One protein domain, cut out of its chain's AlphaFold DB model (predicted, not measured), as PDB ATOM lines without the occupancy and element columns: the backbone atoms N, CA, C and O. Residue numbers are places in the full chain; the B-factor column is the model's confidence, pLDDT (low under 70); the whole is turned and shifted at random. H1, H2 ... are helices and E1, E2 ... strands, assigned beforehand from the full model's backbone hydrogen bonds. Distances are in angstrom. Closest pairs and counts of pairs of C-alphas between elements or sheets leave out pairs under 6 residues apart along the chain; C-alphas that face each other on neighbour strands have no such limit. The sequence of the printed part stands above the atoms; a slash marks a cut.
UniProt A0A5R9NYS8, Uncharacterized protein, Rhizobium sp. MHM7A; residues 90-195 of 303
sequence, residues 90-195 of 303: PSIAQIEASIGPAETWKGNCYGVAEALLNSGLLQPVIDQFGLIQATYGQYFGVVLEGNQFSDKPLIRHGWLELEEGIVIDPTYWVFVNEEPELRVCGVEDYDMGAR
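AT A GLANCE: This is residues 90 to 195 of the 303 residues of an uncharacterized protein of Rhizobium sp. MHM7A (UniProt A0A5R9NYS8). A five-stranded sheet, curled like part of a barrel, has H2 packed along one face, and H1 crosses beyond H2. H3 lies at one end of the long axis and the long loop of residues 140 to 154 at the other. The 106 printed residues hold H1 H2 H3 E1 E2 E3 H4 E4 E5, in that order; the class is mixed, and the antiparallel sheet runs E4 E3 E2 E1 E5. The whole is compact, with a radius of gyration of the C-alphas of 13.1 A and spans of 39 by 30 by 18 A.

IN THESE COORDINATES: H1, residues 92 to 99, begins at C-alpha 92 (107.778, 187.458, 191.743). H2 is residues 109 to 118, 14.3 A long, and H3 residues 123 to 129. E1, residues 132 to 139, 18.6 A, bends at 136; E2, residues 155 to 162, 21.3 A, bends at 158. E3 is 166 to 169, H4 173 to 176, E4 183 to 186, and E5 190 to 192, ending at C-alpha 192 (122.737, 203.805, 201.637).

HOW THE PARTS SIT: E1, E2 and E3 form a meander, each strand the antiparallel neighbour of the one before; N 135 and O 159 are 2.8 A apart, N 168 and O 160 2.8 A. At the edges, N 167 of E3 and O 185 of E4 are 2.8 A apart, N 191 of E5 and O 138 of E1 2.8 A. H2 is on the sheet at a height of 8.2 A, along the strands; its closest C-alphas to E2 are Tyr 110 and Gly 158, 3.9 A. H1 touches H2, about perpendicular at 83 degrees, C-alphas Ile 99 and Ala 115 being closest at 6.3 A. H3 only grazes the sheet; H4 is not on it. Every O i to N i+4 pair is within hydrogen-bond range in H1, H2 and H3; H4 is too short for one.

THE WHOLE: The farthest C-alphas, Asp 127 and Asp 151, are 40.0 A apart. The printed part has no cut; the link E1 to E2 is long. No printed residue is under 70 in pLDDT.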
ATOM      1  N   PRO A  90     112.487 184.015 196.446       97.38
ATOM      2  CA  PRO A  90     111.133 183.772 195.983       97.38
ATOM      3  C   PRO A  90     110.948 184.325 194.565       97.38
ATOM      4  O   PRO A  90     111.489 185.364 194.191       97.38
ATOM      5  N   SER A  91     110.122 183.644 193.778       97.38
ATOM      6  CA  SER A  91     109.630 184.179 192.506       97.38
ATOM      7  C   SER A  91     108.756 185.416 192.721       97.38
ATOM      8  O   SER A  91     108.078 185.531 193.742       97.38
ATOM      9  N   ILE A  92     108.678 186.295 191.717       97.00
ATOM     10  CA  ILE A  92     107.778 187.458 191.743       97.00
ATOM     11  C   ILE A  92     106.337 187.060 192.055       97.00
ATOM     12  O   ILE A  92     105.736 187.670 192.925       97.00
ATOM     13  N   ALA A  93     105.820 185.980 191.468       97.75
ATOM     14  CA  ALA A  93     104.461 185.513 191.751       97.75
ATOM     15  C   ALA A  93     104.230 185.185 193.243       97.75
ATOM     16  O   ALA A  93     103.153 185.441 193.780       97.75
ATOM     17  N   GLN A  94     105.234 184.629 193.934       98.06
ATOM     18  CA  GLN A  94     105.149 184.379 195.378       98.06
ATOM     19  C   GLN A  94     105.189 185.682 196.178       98.06
ATOM     20  O   GLN A  94     104.478 185.810 197.175       98.06
ATOM     21  N   ILE A  95     105.996 186.648 195.739       98.12
ATOM     22  CA  ILE A  95     106.086 187.966 196.367       98.12
ATOM     23  C   ILE A  95     104.763 188.714 196.194       98.12
ATOM     24  O   ILE A  95     104.196 189.177 197.179       98.12
ATOM     25  N   GLU A  96     104.217 188.762 194.982       98.06
ATOM     26  CA  GLU A  96     102.941 189.412 194.681       98.06
ATOM     27  C   GLU A  96     101.782 188.822 195.483       98.06
ATOM     28  O   GLU A  96     100.943 189.561 196.001       98.06
ATOM     29  N   ALA A  97     101.767 187.497 195.659       98.06
ATOM     30  CA  ALA A  97     100.792 186.824 196.510       98.06
ATOM     31  C   ALA A  97     100.887 187.250 197.987       98.06
ATOM     32  O   ALA A  97      99.890 187.173 198.705       98.06
ATOM     33  N   SER A  98     102.061 187.696 198.446       98.00
ATOM     34  CA  SER A  98     102.298 188.085 199.837       98.00
ATOM     35  C   SER A  98     102.161 189.585 200.098       98.00
ATOM     36  O   SER A  98     101.673 189.953 201.165       98.00
ATOM     37  N   ILE A  99     102.629 190.449 199.192       97.88
ATOM     38  CA  ILE A  99     102.731 191.902 199.431       97.88
ATOM     39  C   ILE A  99     101.957 192.750 198.412       97.88
ATOM     40  O   ILE A  99     101.963 193.977 198.501       97.88
ATOM     41  N   GLY A 100     101.251 192.109 197.478       97.31
ATOM     42  CA  GLY A 100     100.438 192.763 196.456       97.31
ATOM     43  C   GLY A 100     101.134 192.898 195.095       97.31
ATOM     44  O   GLY A 100     102.340 192.681 194.988       97.31
ATOM     45  N   PRO A 101     100.373 193.264 194.050       97.44
ATOM     46  CA  PRO A 101     100.804 193.198 192.649       97.44
ATOM     47  C   PRO A 101     101.948 194.165 192.320       97.44
ATOM     48  O   PRO A 101     101.939 195.320 192.774       97.44
ATOM     49  N   ALA A 102     102.899 193.718 191.496       96.69
ATOM     50  CA  ALA A 102     104.133 194.441 191.204       96.69
ATOM     51  C   ALA A 102     103.905 195.786 190.507       96.69
ATOM     52  O   ALA A 102     104.660 196.738 190.721       96.69
ATOM     53  N   GLU A 103     102.814 195.944 189.755       93.38
ATOM     54  CA  GLU A 103     102.487 197.216 189.106       93.38
ATOM     55  C   GLU A 103     102.286 198.362 190.109       93.38
ATOM     56  O   GLU A 103     102.483 199.530 189.763       93.38
ATOM     57  N   THR A 104     101.939 198.044 191.362       94.88
ATOM     58  CA  THR A 104     101.722 199.028 192.437       94.88
ATOM     59  C   THR A 104     102.998 199.428 193.176       94.88
ATOM     60  O   THR A 104     102.977 200.351 193.989       94.88
ATOM     61  N   TRP A 105     104.125 198.771 192.895       95.12
ATOM     62  CA  TRP A 105     105.389 198.986 193.606       95.12
ATOM     63  C   TRP A 105     106.119 200.260 193.165       95.12
ATOM     64  O   TRP A 105     106.954 200.793 193.900       95.12
ATOM     65  N   LYS A 106     105.798 200.784 191.973       92.44
ATOM     66  CA  LYS A 106     106.425 201.979 191.395       92.44
ATOM     67  C   LYS A 106     106.290 203.184 192.331       92.44
ATOM     68  O   LYS A 106     105.190 203.632 192.635       92.44
ATOM     69  N   GLY A 107     107.427 203.738 192.752       90.19
ATOM     70  CA  GLY A 107     107.475 204.875 193.677       90.19
ATOM     71  C   GLY A 107     107.325 204.504 195.159       90.19
ATOM     72  O   GLY A 107     107.412 205.393 196.001       90.19
ATOM     73  N   ASN A 108     107.169 203.217 195.484       95.19
ATOM     74  CA  ASN A 108     107.100 202.692 196.850       95.19
ATOM     75  C   ASN A 108     108.250 201.709 197.156       95.19
ATOM     76  O   ASN A 108     108.088 200.769 197.928       95.19
ATOM     77  N   CYS A 109     109.422 201.913 196.549       96.25
ATOM     78  CA  CYS A 109     110.526 200.947 196.563       96.25
ATOM     79  C   CYS A 109     110.951 200.516 197.979       96.25
ATOM     80  O   CYS A 109     111.094 199.329 198.254       96.25
ATOM     81  N   TYR A 110     111.060 201.468 198.916       96.19
ATOM     82  CA  TYR A 110     111.383 201.150 200.313       96.19
ATOM     83  C   TYR A 110     110.286 200.346 201.011       96.19
ATOM     84  O   TYR A 110     110.583 199.372 201.695       96.19
ATOM     85  N   GLY A 111     109.017 200.725 200.816       97.12
ATOM     86  CA  GLY A 111     107.889 199.998 201.396       97.12
ATOM     87  C   GLY A 111     107.797 198.568 200.866       97.12
ATOM     88  O   GLY A 111     107.445 197.663 201.611       97.12
ATOM     89  N   VAL A 112     108.175 198.345 199.607       97.94
ATOM     90  CA  VAL A 112     108.243 197.012 198.993       97.94
ATOM     91  C   VAL A 112     109.389 196.193 199.581       97.94
ATOM     92  O   VAL A 112     109.171 195.042 199.946       97.94
ATOM     93  N   ALA A 113     110.582 196.777 199.735       97.69
ATOM     94  CA  ALA A 113     111.705 196.117 200.401       97.69
ATOM     95  C   ALA A 113     111.350 195.725 201.848       97.69
ATOM     96  O   ALA A 113     111.533 194.575 202.243       97.69
ATOM     97  N   GLU A 114     110.766 196.643 202.621       97.44
ATOM     98  CA  GLU A 114     110.327 196.390 203.997       97.44
ATOM     99  C   GLU A 114     109.213 195.329 204.062       97.44
ATOM    100  O   GLU A 114     109.269 194.422 204.892       97.44
ATOM    101  N   ALA A 115     108.222 195.389 203.169       97.81
ATOM    102  CA  ALA A 115     107.155 194.392 203.107       97.81
ATOM    103  C   ALA A 115     107.690 193.000 202.736       97.81
ATOM    104  O   ALA A 115     107.290 192.009 203.346       97.81
ATOM    105  N   LEU A 116     108.618 192.916 201.777       98.00
ATOM    106  CA  LEU A 116     109.256 191.660 201.390       98.00
ATOM    107  C   LEU A 116     110.076 191.078 202.547       98.00
ATOM    108  O   LEU A 116     109.947 189.889 202.836       98.00
ATOM    109  N   LEU A 117     110.851 191.903 203.255       96.56
ATOM    110  CA  LEU A 117     111.592 191.476 204.442       96.56
ATOM    111  C   LEU A 117     110.664 190.897 205.517       96.56
ATOM    112  O   LEU A 117     110.916 189.820 206.051       96.56
ATOM    113  N   ASN A 118     109.545 191.574 205.776       96.56
ATOM    114  CA  ASN A 118     108.578 191.181 206.801       96.56
ATOM    115  C   ASN A 118     107.634 190.040 206.377       96.56
ATOM    116  O   ASN A 118     106.897 189.518 207.212       96.56
ATOM    117  N   SER A 119     107.643 189.632 205.105       97.19
ATOM    118  CA  SER A 119     106.781 188.555 204.590       97.19
ATOM    119  C   SER A 119     107.165 187.156 205.092       97.19
ATOM    120  O   SER A 119     106.371 186.222 204.998       97.19
ATOM    121  N   GLY A 120     108.400 186.988 205.577       96.06
ATOM    122  CA  GLY A 120     108.981 185.683 205.903       96.06
ATOM    123  C   GLY A 120     109.459 184.878 204.686       96.06
ATOM    124  O   GLY A 120     110.107 183.849 204.862       96.06
ATOM    125  N   LEU A 121     109.221 185.344 203.450       97.56
ATOM    126  CA  LEU A 121     109.680 184.662 202.229       97.56
ATOM    127  C   LEU A 121     111.207 184.604 202.106       97.56
ATOM    128  O   LEU A 121     111.734 183.744 201.406       97.56
ATOM    129  N   LEU A 122     111.916 185.505 202.791       96.94
ATOM    130  CA  LEU A 122     113.377 185.572 202.794       96.94
ATOM    131  C   LEU A 122     114.025 184.772 203.931       96.94
ATOM    132  O   LEU A 122     115.242 184.830 204.081       96.94
ATOM    133  N   GLN A 123     113.260 183.991 204.703       94.81
ATOM    134  CA  GLN A 123     113.830 183.160 205.768       94.81
ATOM    135  C   GLN A 123     114.940 182.211 205.270       94.81
ATOM    136  O   GLN A 123     115.983 182.176 205.916       94.81
ATOM    137  N   PRO A 124     114.812 181.524 204.112       95.00
ATOM    138  CA  PRO A 124     115.895 180.679 203.601       95.00
ATOM    139  C   PRO A 124     117.185 181.456 203.311       95.00
ATOM    140  O   PRO A 124     118.281 180.948 203.530       95.00
ATOM    141  N   VAL A 125     117.058 182.704 202.847       93.44
ATOM    142  CA  VAL A 125     118.204 183.595 202.631       93.44
ATOM    143  C   VAL A 125     118.833 183.973 203.967       93.44
ATOM    144  O   VAL A 125     120.048 183.890 204.098       93.44
ATOM    145  N   ILE A 126     118.021 184.342 204.959       90.12
ATOM    146  CA  ILE A 126     118.494 184.735 206.292       90.12
ATOM    147  C   ILE A 126     119.220 183.581 206.988       90.12
ATOM    148  O   ILE A 126     120.297 183.766 207.551       90.12
ATOM    149  N   ASP A 127     118.657 182.375 206.915       88.00
ATOM    150  CA  ASP A 127     119.234 181.180 207.532       88.00
ATOM    151  C   ASP A 127     120.622 180.854 206.960       88.00
ATOM    152  O   ASP A 127     121.486 180.348 207.680       88.00
ATOM    153  N   GLN A 128     120.841 181.153 205.677       88.38
ATOM    154  CA  GLN A 128     122.066 180.802 204.966       88.38
ATOM    155  C   GLN A 128     123.103 181.931 204.905       88.38
ATOM    156  O   GLN A 128     124.292 181.681 205.096       88.38
ATOM    157  N   PHE A 129     122.675 183.161 204.630       85.75
ATOM    158  CA  PHE A 129     123.548 184.317 204.410       85.75
ATOM    159  C   PHE A 129     123.580 185.288 205.596       85.75
ATOM    160  O   PHE A 129     124.380 186.223 205.604       85.75
ATOM    161  N   GLY A 130     122.758 185.059 206.620       85.56
ATOM    162  CA  GLY A 130     122.733 185.871 207.829       85.56
ATOM    163  C   GLY A 130     121.829 187.093 207.709       85.56
ATOM    164  O   GLY A 130     120.710 187.021 207.204       85.56
ATOM    165  N   LEU A 131     122.281 188.218 208.259       84.25
ATOM    166  CA  LEU A 131     121.446 189.405 208.389       84.25
ATOM    167  C   LEU A 131     121.185 190.065 207.028       84.25
ATOM    168  O   LEU A 131     122.102 190.324 206.248       84.25
ATOM    169  N   ILE A 132     119.919 190.401 206.800       90.94
ATOM    170  CA  ILE A 132     119.445 191.207 205.680       90.94
ATOM    171  C   ILE A 132     118.640 192.385 206.231       90.94
ATOM    172  O   ILE A 132     117.864 192.231 207.177       90.94
ATOM    173  N   GLN A 133     118.821 193.566 205.649       91.38
ATOM    174  CA  GLN A 133     118.154 194.785 206.102       91.38
ATOM    175  C   GLN A 133     117.497 195.532 204.945       91.38
ATOM    176  O   GLN A 133     118.019 195.549 203.834       91.38
ATOM    177  N   ALA A 134     116.360 196.173 205.222       94.62
ATOM    178  CA  ALA A 134     115.743 197.121 204.302       94.62
ATOM    179  C   ALA A 134     116.460 198.472 204.389       94.62
ATOM    180  O   ALA A 134     116.424 199.154 205.419       94.62
ATOM    181  N   THR A 135     117.071 198.865 203.280       93.12
ATOM    182  CA  THR A 135     117.926 200.040 203.151       93.12
ATOM    183  C   THR A 135     117.255 201.103 202.290       93.12
ATOM    184  O   THR A 135     116.519 200.792 201.355       93.12
ATOM    185  N   TYR A 136     117.516 202.373 202.597       93.12
ATOM    186  CA  TYR A 136     117.099 203.520 201.795       93.12
ATOM    187  C   TYR A 136     118.292 204.423 201.490       93.12
ATOM    188  O   TYR A 136     119.195 204.585 202.316       93.12
ATOM    189  N   GLY A 137     118.305 205.043 200.315       92.94
ATOM    190  CA  GLY A 137     119.407 205.910 199.920       92.94
ATOM    191  C   GLY A 137     119.277 206.473 198.513       92.94
ATOM    192  O   GLY A 137     118.168 206.754 198.057       92.94
ATOM    193  N   GLN A 138     120.417 206.688 197.856       93.81
ATOM    194  CA  GLN A 138     120.476 207.101 196.451       93.81
ATOM    195  C   GLN A 138     120.781 205.907 195.552       93.81
ATOM    196  O   GLN A 138     121.547 205.024 195.928       93.81
ATOM    197  N   TYR A 139     120.200 205.912 194.361       95.44
ATOM    198  CA  TYR A 139     120.513 204.996 193.278       95.44
ATOM    199  C   TYR A 139     121.236 205.760 192.165       95.44
ATOM    200  O   TYR A 139     120.801 206.840 191.759       95.44
ATOM    201  N   PHE A 140     122.348 205.194 191.703       93.19
ATOM    202  CA  PHE A 140     123.240 205.749 190.682       93.19
ATOM    203  C   PHE A 140     123.386 204.838 189.459       93.19
ATOM    204  O   PHE A 140     124.150 205.155 188.550       93.19
ATOM    205  N   GLY A 141     122.690 203.700 189.448       91.75
ATOM    206  CA  GLY A 141     122.743 202.765 188.334       91.75
ATOM    207  C   GLY A 141     121.981 203.258 187.106       91.75
ATOM    208  O   GLY A 141     121.498 204.389 187.027       91.75
ATOM    209  N   VAL A 142     121.859 202.363 186.127       91.69
ATOM    210  CA  VAL A 142     121.202 202.648 184.845       91.69
ATOM    211  C   VAL A 142     119.730 203.010 185.049       91.69
ATOM    212  O   VAL A 142     119.011 202.343 185.797       91.69
ATOM    213  N   VAL A 143     119.288 204.040 184.326       93.44
ATOM    214  CA  VAL A 143     117.889 204.451 184.177       93.44
ATOM    215  C   VAL A 143     117.643 204.661 182.692       93.44
ATOM    216  O   VAL A 143     118.313 205.486 182.073       93.44
ATOM    217  N   LEU A 144     116.721 203.900 182.109       91.56
ATOM    218  CA  LEU A 144     116.426 204.019 180.684       91.56
ATOM    219  C   LEU A 144     115.584 205.262 180.385       91.56
ATOM    220  O   LEU A 144     114.779 205.719 181.203       91.56
ATOM    221  N   GLU A 145     115.758 205.794 179.177       87.81
ATOM    222  CA  GLU A 145     114.985 206.930 178.682       87.81
ATOM    223  C   GLU A 145     113.474 206.628 178.685       87.81
ATOM    224  O   GLU A 145     113.033 205.490 178.502       87.81
ATOM    225  N   GLY A 146     112.662 207.655 178.945       83.88
ATOM    226  CA  GLY A 146     111.203 207.533 179.024       83.88
ATOM    227  C   GLY A 146     110.689 206.936 180.337       83.88
ATOM    228  O   GLY A 146     109.479 206.827 180.538       83.88
ATOM    229  N   ASN A 147     111.584 206.568 181.253       86.44
ATOM    230  CA  ASN A 147     111.219 206.182 182.604       86.44
ATOM    231  C   ASN A 147     110.859 207.407 183.477       86.44
ATOM    232  O   ASN A 147     111.437 208.475 183.329       86.44
ATOM    233  N   GLN A 148     109.975 207.256 184.471       87.56
ATOM    234  CA  GLN A 148     109.607 208.337 185.412       87.56
ATOM    235  C   GLN A 148     110.783 208.925 186.228       87.56
ATOM    236  O   GLN A 148     110.621 209.932 186.927       87.56
ATOM    237  N   PHE A 149     111.938 208.257 186.220       91.19
ATOM    238  CA  PHE A 149     113.163 208.686 186.884       91.19
ATOM    239  C   PHE A 149     114.198 209.301 185.925       91.19
ATOM    240  O   PHE A 149     115.181 209.836 186.426       91.19
ATOM    241  N   SER A 150     113.983 209.285 184.598       91.06
ATOM    242  CA  SER A 150     114.988 209.698 183.594       91.06
ATOM    243  C   SER A 150     115.476 211.137 183.763       91.06
ATOM    244  O   SER A 150     116.650 211.423 183.557       91.06
ATOM    245  N   ASP A 151     114.591 212.033 184.197       91.06
ATOM    246  CA  ASP A 151     114.884 213.468 184.292       91.06
ATOM    247  C   ASP A 151     115.320 213.883 185.707       91.06
ATOM    248  O   ASP A 151     115.438 215.072 186.019       91.06
ATOM    249  N   LYS A 152     115.510 212.915 186.616       89.88
ATOM    250  CA  LYS A 152     115.838 213.196 188.015       89.88
ATOM    251  C   LYS A 152     117.353 213.163 188.225       89.88
ATOM    252  O   LYS A 152     117.964 212.120 188.027       89.88
ATOM    253  N   PRO A 153     117.960 214.254 188.730       84.62
ATOM    254  CA  PRO A 153     119.403 214.298 188.969       84.62
ATOM    255  C   PRO A 153     119.844 213.433 190.159       84.62
ATOM    256  O   PRO A 153     121.008 213.069 190.257       84.62
ATOM    257  N   LEU A 154     118.926 213.142 191.086       90.00
ATOM    258  CA  LEU A 154     119.145 212.291 192.253       90.00
ATOM    259  C   LEU A 154     117.920 211.400 192.443       90.00
ATOM    260  O   LEU A 154     116.795 211.897 192.576       90.00
ATOM    261  N   ILE A 155     118.141 210.090 192.463       94.06
ATOM    262  CA  ILE A 155     117.075 209.095 192.542       94.06
ATOM    263  C   ILE A 155     117.132 208.454 193.911       94.06
ATOM    264  O   ILE A 155     118.051 207.707 194.233       94.06
ATOM    265  N   ARG A 156     116.116 208.736 194.724       94.19
ATOM    266  CA  ARG A 156     115.959 208.042 195.996       94.19
ATOM    267  C   ARG A 156     115.360 206.671 195.766       94.19
ATOM    268  O   ARG A 156     114.370 206.556 195.044       94.19
ATOM    269  N   HIS A 157     115.916 205.674 196.436       96.50
ATOM    270  CA  HIS A 157     115.526 204.288 196.242       96.50
ATOM    271  C   HIS A 157     115.611 203.480 197.531       96.50
ATOM    272  O   HIS A 157     116.323 203.871 198.457       96.50
ATOM    273  N   GLY A 158     114.871 202.373 197.586       96.44
ATOM    274  CA  GLY A 158     114.929 201.412 198.682       96.44
ATOM    275  C   GLY A 158     115.173 200.000 198.164       96.44
ATOM    276  O   GLY A 158     114.619 199.629 197.135       96.44
ATOM    277  N   TRP A 159     116.007 199.244 198.871       97.62
ATOM    278  CA  TRP A 159     116.451 197.895 198.507       97.62
ATOM    279  C   TRP A 159     116.677 197.051 199.764       97.62
ATOM    280  O   TRP A 159     116.512 197.534 200.885       97.62
ATOM    281  N   LEU A 160     117.054 195.789 199.585       96.81
ATOM    282  CA  LEU A 160     117.536 194.930 200.656       96.81
ATOM    283  C   LEU A 160     119.043 194.730 200.527       96.81
ATOM    284  O   LEU A 160     119.550 194.554 199.422       96.81
ATOM    285  N   GLU A 161     119.757 194.739 201.644       93.06
ATOM    286  CA  GLU A 161     121.217 194.626 201.669       93.06
ATOM    287  C   GLU A 161     121.661 193.573 202.685       93.06
ATOM    288  O   GLU A 161     121.147 193.536 203.806       93.06
ATOM    289  N   LEU A 162     122.606 192.720 202.289       89.38
ATOM    290  CA  LEU A 162     123.285 191.764 203.168       89.38
ATOM    291  C   LEU A 162     124.594 192.359 203.716       89.38
ATOM    292  O   LEU A 162     125.147 193.282 203.120       89.38
ATOM    293  N   GLU A 163     125.131 191.801 204.813       75.25
ATOM    294  CA  GLU A 163     126.386 192.269 205.455       75.25
ATOM    295  C   GLU A 163     127.578 192.388 204.482       75.25
ATOM    296  O   GLU A 163     128.473 193.203 204.686       75.25
ATOM    297  N   GLU A 164     127.579 191.602 203.407       74.12
ATOM    298  CA  GLU A 164     128.681 191.489 202.445       74.12
ATOM    299  C   GLU A 164     128.592 192.492 201.279       74.12
ATOM    300  O   GLU A 164     129.325 192.367 200.302       74.12
ATOM    301  N   GLY A 165     127.680 193.471 201.342       82.81
ATOM    302  CA  GLY A 165     127.488 194.452 200.265       82.81
ATOM    303  C   GLY A 165     126.773 193.885 199.033       82.81
ATOM    304  O   GLY A 165     126.870 194.443 197.939       82.81
ATOM    305  N   ILE A 166     126.052 192.772 199.205       90.56
ATOM    306  CA  ILE A 166     125.159 192.212 198.188       90.56
ATOM    307  C   ILE A 166     123.792 192.877 198.330       90.56
ATOM    308  O   ILE A 166     123.209 192.907 199.415       90.56
ATOM    309  N   VAL A 167     123.274 193.379 197.215       94.94
ATOM    310  CA  VAL A 167     121.967 194.022 197.115       94.94
ATOM    311  C   VAL A 167     120.964 193.066 196.482       94.94
ATOM    312  O   VAL A 167     121.241 192.452 195.452       94.94
ATOM    313  N   ILE A 168     119.778 192.984 197.086       97.19
ATOM    314  CA  ILE A 168     118.568 192.417 196.492       97.19
ATOM    315  C   ILE A 168     117.591 193.572 196.274       97.19
ATOM    316  O   ILE A 168     117.071 194.152 197.229       97.19
ATOM    317  N   ASP A 169     117.330 193.915 195.018       97.62
ATOM    318  CA  ASP A 169     116.419 194.997 194.660       97.62
ATOM    319  C   ASP A 169     115.137 194.433 194.026       97.62
ATOM    320  O   ASP A 169     115.162 193.998 192.870       97.62
ATOM    321  N   PRO A 170     114.000 194.446 194.752       97.38
ATOM    322  CA  PRO A 170     112.722 193.960 194.235       97.38
ATOM    323  C   PRO A 170     112.068 194.893 193.213       97.38
ATOM    324  O   PRO A 170     111.037 194.573 192.620       97.38
ATOM    325  N   THR A 171     112.642 196.074 193.037       97.00
ATOM    326  CA  THR A 171     112.074 197.162 192.257       97.00
ATOM    327  C   THR A 171     113.031 197.686 191.201       97.00
ATOM    328  O   THR A 171     112.704 198.670 190.559       97.00
ATOM    329  N   TYR A 172     114.162 197.029 190.938       95.75
ATOM    330  CA  TYR A 172     115.133 197.485 189.937       95.75
ATOM    331  C   TYR A 172     114.513 197.712 188.548       95.75
ATOM    332  O   TYR A 172     114.793 198.702 187.870       95.75
ATOM    333  N   TRP A 173     113.623 196.807 188.139       94.25
ATOM    334  CA  TRP A 173     112.909 196.847 186.863       94.25
ATOM    335  C   TRP A 173     112.157 198.171 186.632       94.25
ATOM    336  O   TRP A 173     111.948 198.581 185.488       94.25
ATOM    337  N   VAL A 174     111.819 198.906 187.705       93.50
ATOM    338  CA  VAL A 174     111.196 200.234 187.616       93.50
ATOM    339  C   VAL A 174     112.118 201.299 187.034       93.50
ATOM    340  O   VAL A 174     111.610 202.380 186.764       93.50
ATOM    341  N   PHE A 175     113.419 201.043 186.861       94.19
ATOM    342  CA  PHE A 175     114.388 201.957 186.239       94.19
ATOM    343  C   PHE A 175     114.705 201.596 184.791       94.19
ATOM    344  O   PHE A 175     115.031 202.475 183.996       94.19
ATOM    345  N   VAL A 176     114.596 200.314 184.448       92.38
ATOM    346  CA  VAL A 176     114.987 199.783 183.136       92.38
ATOM    347  C   VAL A 176     113.805 199.382 182.255       92.38
ATOM    348  O   VAL A 176     114.008 198.855 181.172       92.38
ATOM    349  N   ASN A 177     112.567 199.669 182.675       81.62
ATOM    350  CA  ASN A 177     111.347 199.345 181.921       81.62
ATOM    351  C   ASN A 177     111.260 197.855 181.520       81.62
ATOM    352  O   ASN A 177     110.776 197.527 180.437       81.62
ATOM    353  N   GLU A 178     111.723 196.966 182.397       86.25
ATOM    354  CA  GLU A 178     111.653 195.511 182.223       86.25
ATOM    355  C   GLU A 178     110.471 194.917 183.007       86.25
ATOM    356  O   GLU A 178     109.798 195.612 183.778       86.25
ATOM    357  N   GLU A 179     110.203 193.629 182.789       92.38
ATOM    358  CA  GLU A 179     109.256 192.869 183.609       92.38
ATOM    359  C   GLU A 179     109.741 192.797 185.065       92.38
ATOM    360  O   GLU A 179     110.953 192.805 185.304       92.38
ATOM    361  N   PRO A 180     108.830 192.705 186.051       95.69
ATOM    362  CA  PRO A 180     109.221 192.546 187.439       95.69
ATOM    363  C   PRO A 180     110.175 191.365 187.643       95.69
ATOM    364  O   PRO A 180     109.879 190.229 187.269       95.69
ATOM    365  N   GLU A 181     111.310 191.635 188.284       94.19
ATOM    366  CA  GLU A 181     112.274 190.635 188.735       94.19
ATOM    367  C   GLU A 181     113.011 191.104 189.998       94.19
ATOM    368  O   GLU A 181     113.139 192.305 190.254       94.19
ATOM    369  N   LEU A 182     113.492 190.144 190.796       94.75
ATOM    370  CA  LEU A 182     114.418 190.423 191.891       94.75
ATOM    371  C   LEU A 182     115.830 190.532 191.321       94.75
ATOM    372  O   LEU A 182     116.429 189.521 190.941       94.75
ATOM    373  N   ARG A 183     116.395 191.738 191.309       94.88
ATOM    374  CA  ARG A 183     117.796 191.909 190.927       94.88
ATOM    375  C   ARG A 183     118.702 191.562 192.099       94.88
ATOM    376  O   ARG A 183     118.470 192.016 193.212       94.88
ATOM    377  N   VAL A 184     119.767 190.814 191.815       94.25
ATOM    378  CA  VAL A 184     120.871 190.554 192.749       94.25
ATOM    379  C   VAL A 184     122.155 191.100 192.148       94.25
ATOM    380  O   VAL A 184     122.535 190.686 191.049       94.25
ATOM    381  N   CYS A 185     122.811 192.022 192.844       91.19
ATOM    382  CA  CYS A 185     124.050 192.653 192.390       91.19
ATOM    383  C   CYS A 185     124.898 193.148 193.569       91.19
ATOM    384  O   CYS A 185     124.529 192.961 194.727       91.19
ATOM    385  N   GLY A 186     126.046 193.759 193.277       89.50
ATOM    386  CA  GLY A 186     126.815 194.499 194.273       89.50
ATOM    387  C   GLY A 186     126.196 195.865 194.594       89.50
ATOM    388  O   GLY A 186     125.205 196.298 193.991       89.50
ATOM    389  N   VAL A 187     126.789 196.539 195.578       88.44
ATOM    390  CA  VAL A 187     126.351 197.838 196.113       88.44
ATOM    391  C   VAL A 187     126.815 199.039 195.272       88.44
ATOM    392  O   VAL A 187     126.522 200.181 195.605       88.44
ATOM    393  N   GLU A 188     127.528 198.837 194.161       89.06
ATOM    394  CA  GLU A 188     128.194 199.918 193.417       89.06
ATOM    395  C   GLU A 188     127.213 200.992 192.925       89.06
ATOM    396  O   GLU A 188     127.520 202.188 192.951       89.06
ATOM    397  N   ASP A 189     126.003 200.572 192.564       92.75
ATOM    398  CA  ASP A 189     124.932 201.436 192.066       92.75
ATOM    399  C   ASP A 189     124.044 202.003 193.197       92.75
ATOM    400  O   ASP A 189     123.147 202.803 192.934       92.75
ATOM    401  N   TYR A 190     124.294 201.632 194.458       94.12
ATOM    402  CA  TYR A 190     123.444 201.945 195.610       94.12
ATOM    403  C   TYR A 190     124.225 202.691 196.694       94.12
ATOM    404  O   TYR A 190     125.357 202.364 197.035       94.12
ATOM    405  N   ASP A 191     123.654 203.754 197.240       91.31
ATOM    406  CA  ASP A 191     124.306 204.588 198.247       91.31
ATOM    407  C   ASP A 191     123.400 204.775 199.457       91.31
ATOM    408  O   ASP A 191     122.628 205.739 199.551       91.31
ATOM    409  N   MET A 192     123.484 203.813 200.380       88.94
ATOM    410  CA  MET A 192     122.737 203.805 201.637       88.94
ATOM    411  C   MET A 192     122.877 205.144 202.360       88.94
ATOM    412  O   MET A 192     123.988 205.633 202.572       88.94
ATOM    413  N   GLY A 193     121.755 205.739 202.771       84.69
ATOM    414  CA  GLY A 193     121.732 207.001 203.517       84.69
ATOM    415  C   GLY A 193     122.368 208.185 202.775       84.69
ATOM    416  O   GLY A 193     122.632 209.224 203.392       84.69
ATOM    417  N   ALA A 194     122.614 208.036 201.466       86.19
ATOM    418  CA  ALA A 194     123.398 208.951 200.650       86.19
ATOM    419  C   ALA A 194     124.825 209.164 201.203       86.19
ATOM    420  O   ALA A 194     125.291 210.299 201.262       86.19
ATOM    421  N   ARG A 195     125.492 208.118 201.710       82.94
ATOM    422  CA  ARG A 195     126.820 208.207 202.345       82.94
ATOM    423  C   ARG A 195     127.895 208.738 201.400       82.94
ATOM    424  O   ARG A 195     128.629 209.629 201.817       82.94
TER     425      ARG A 195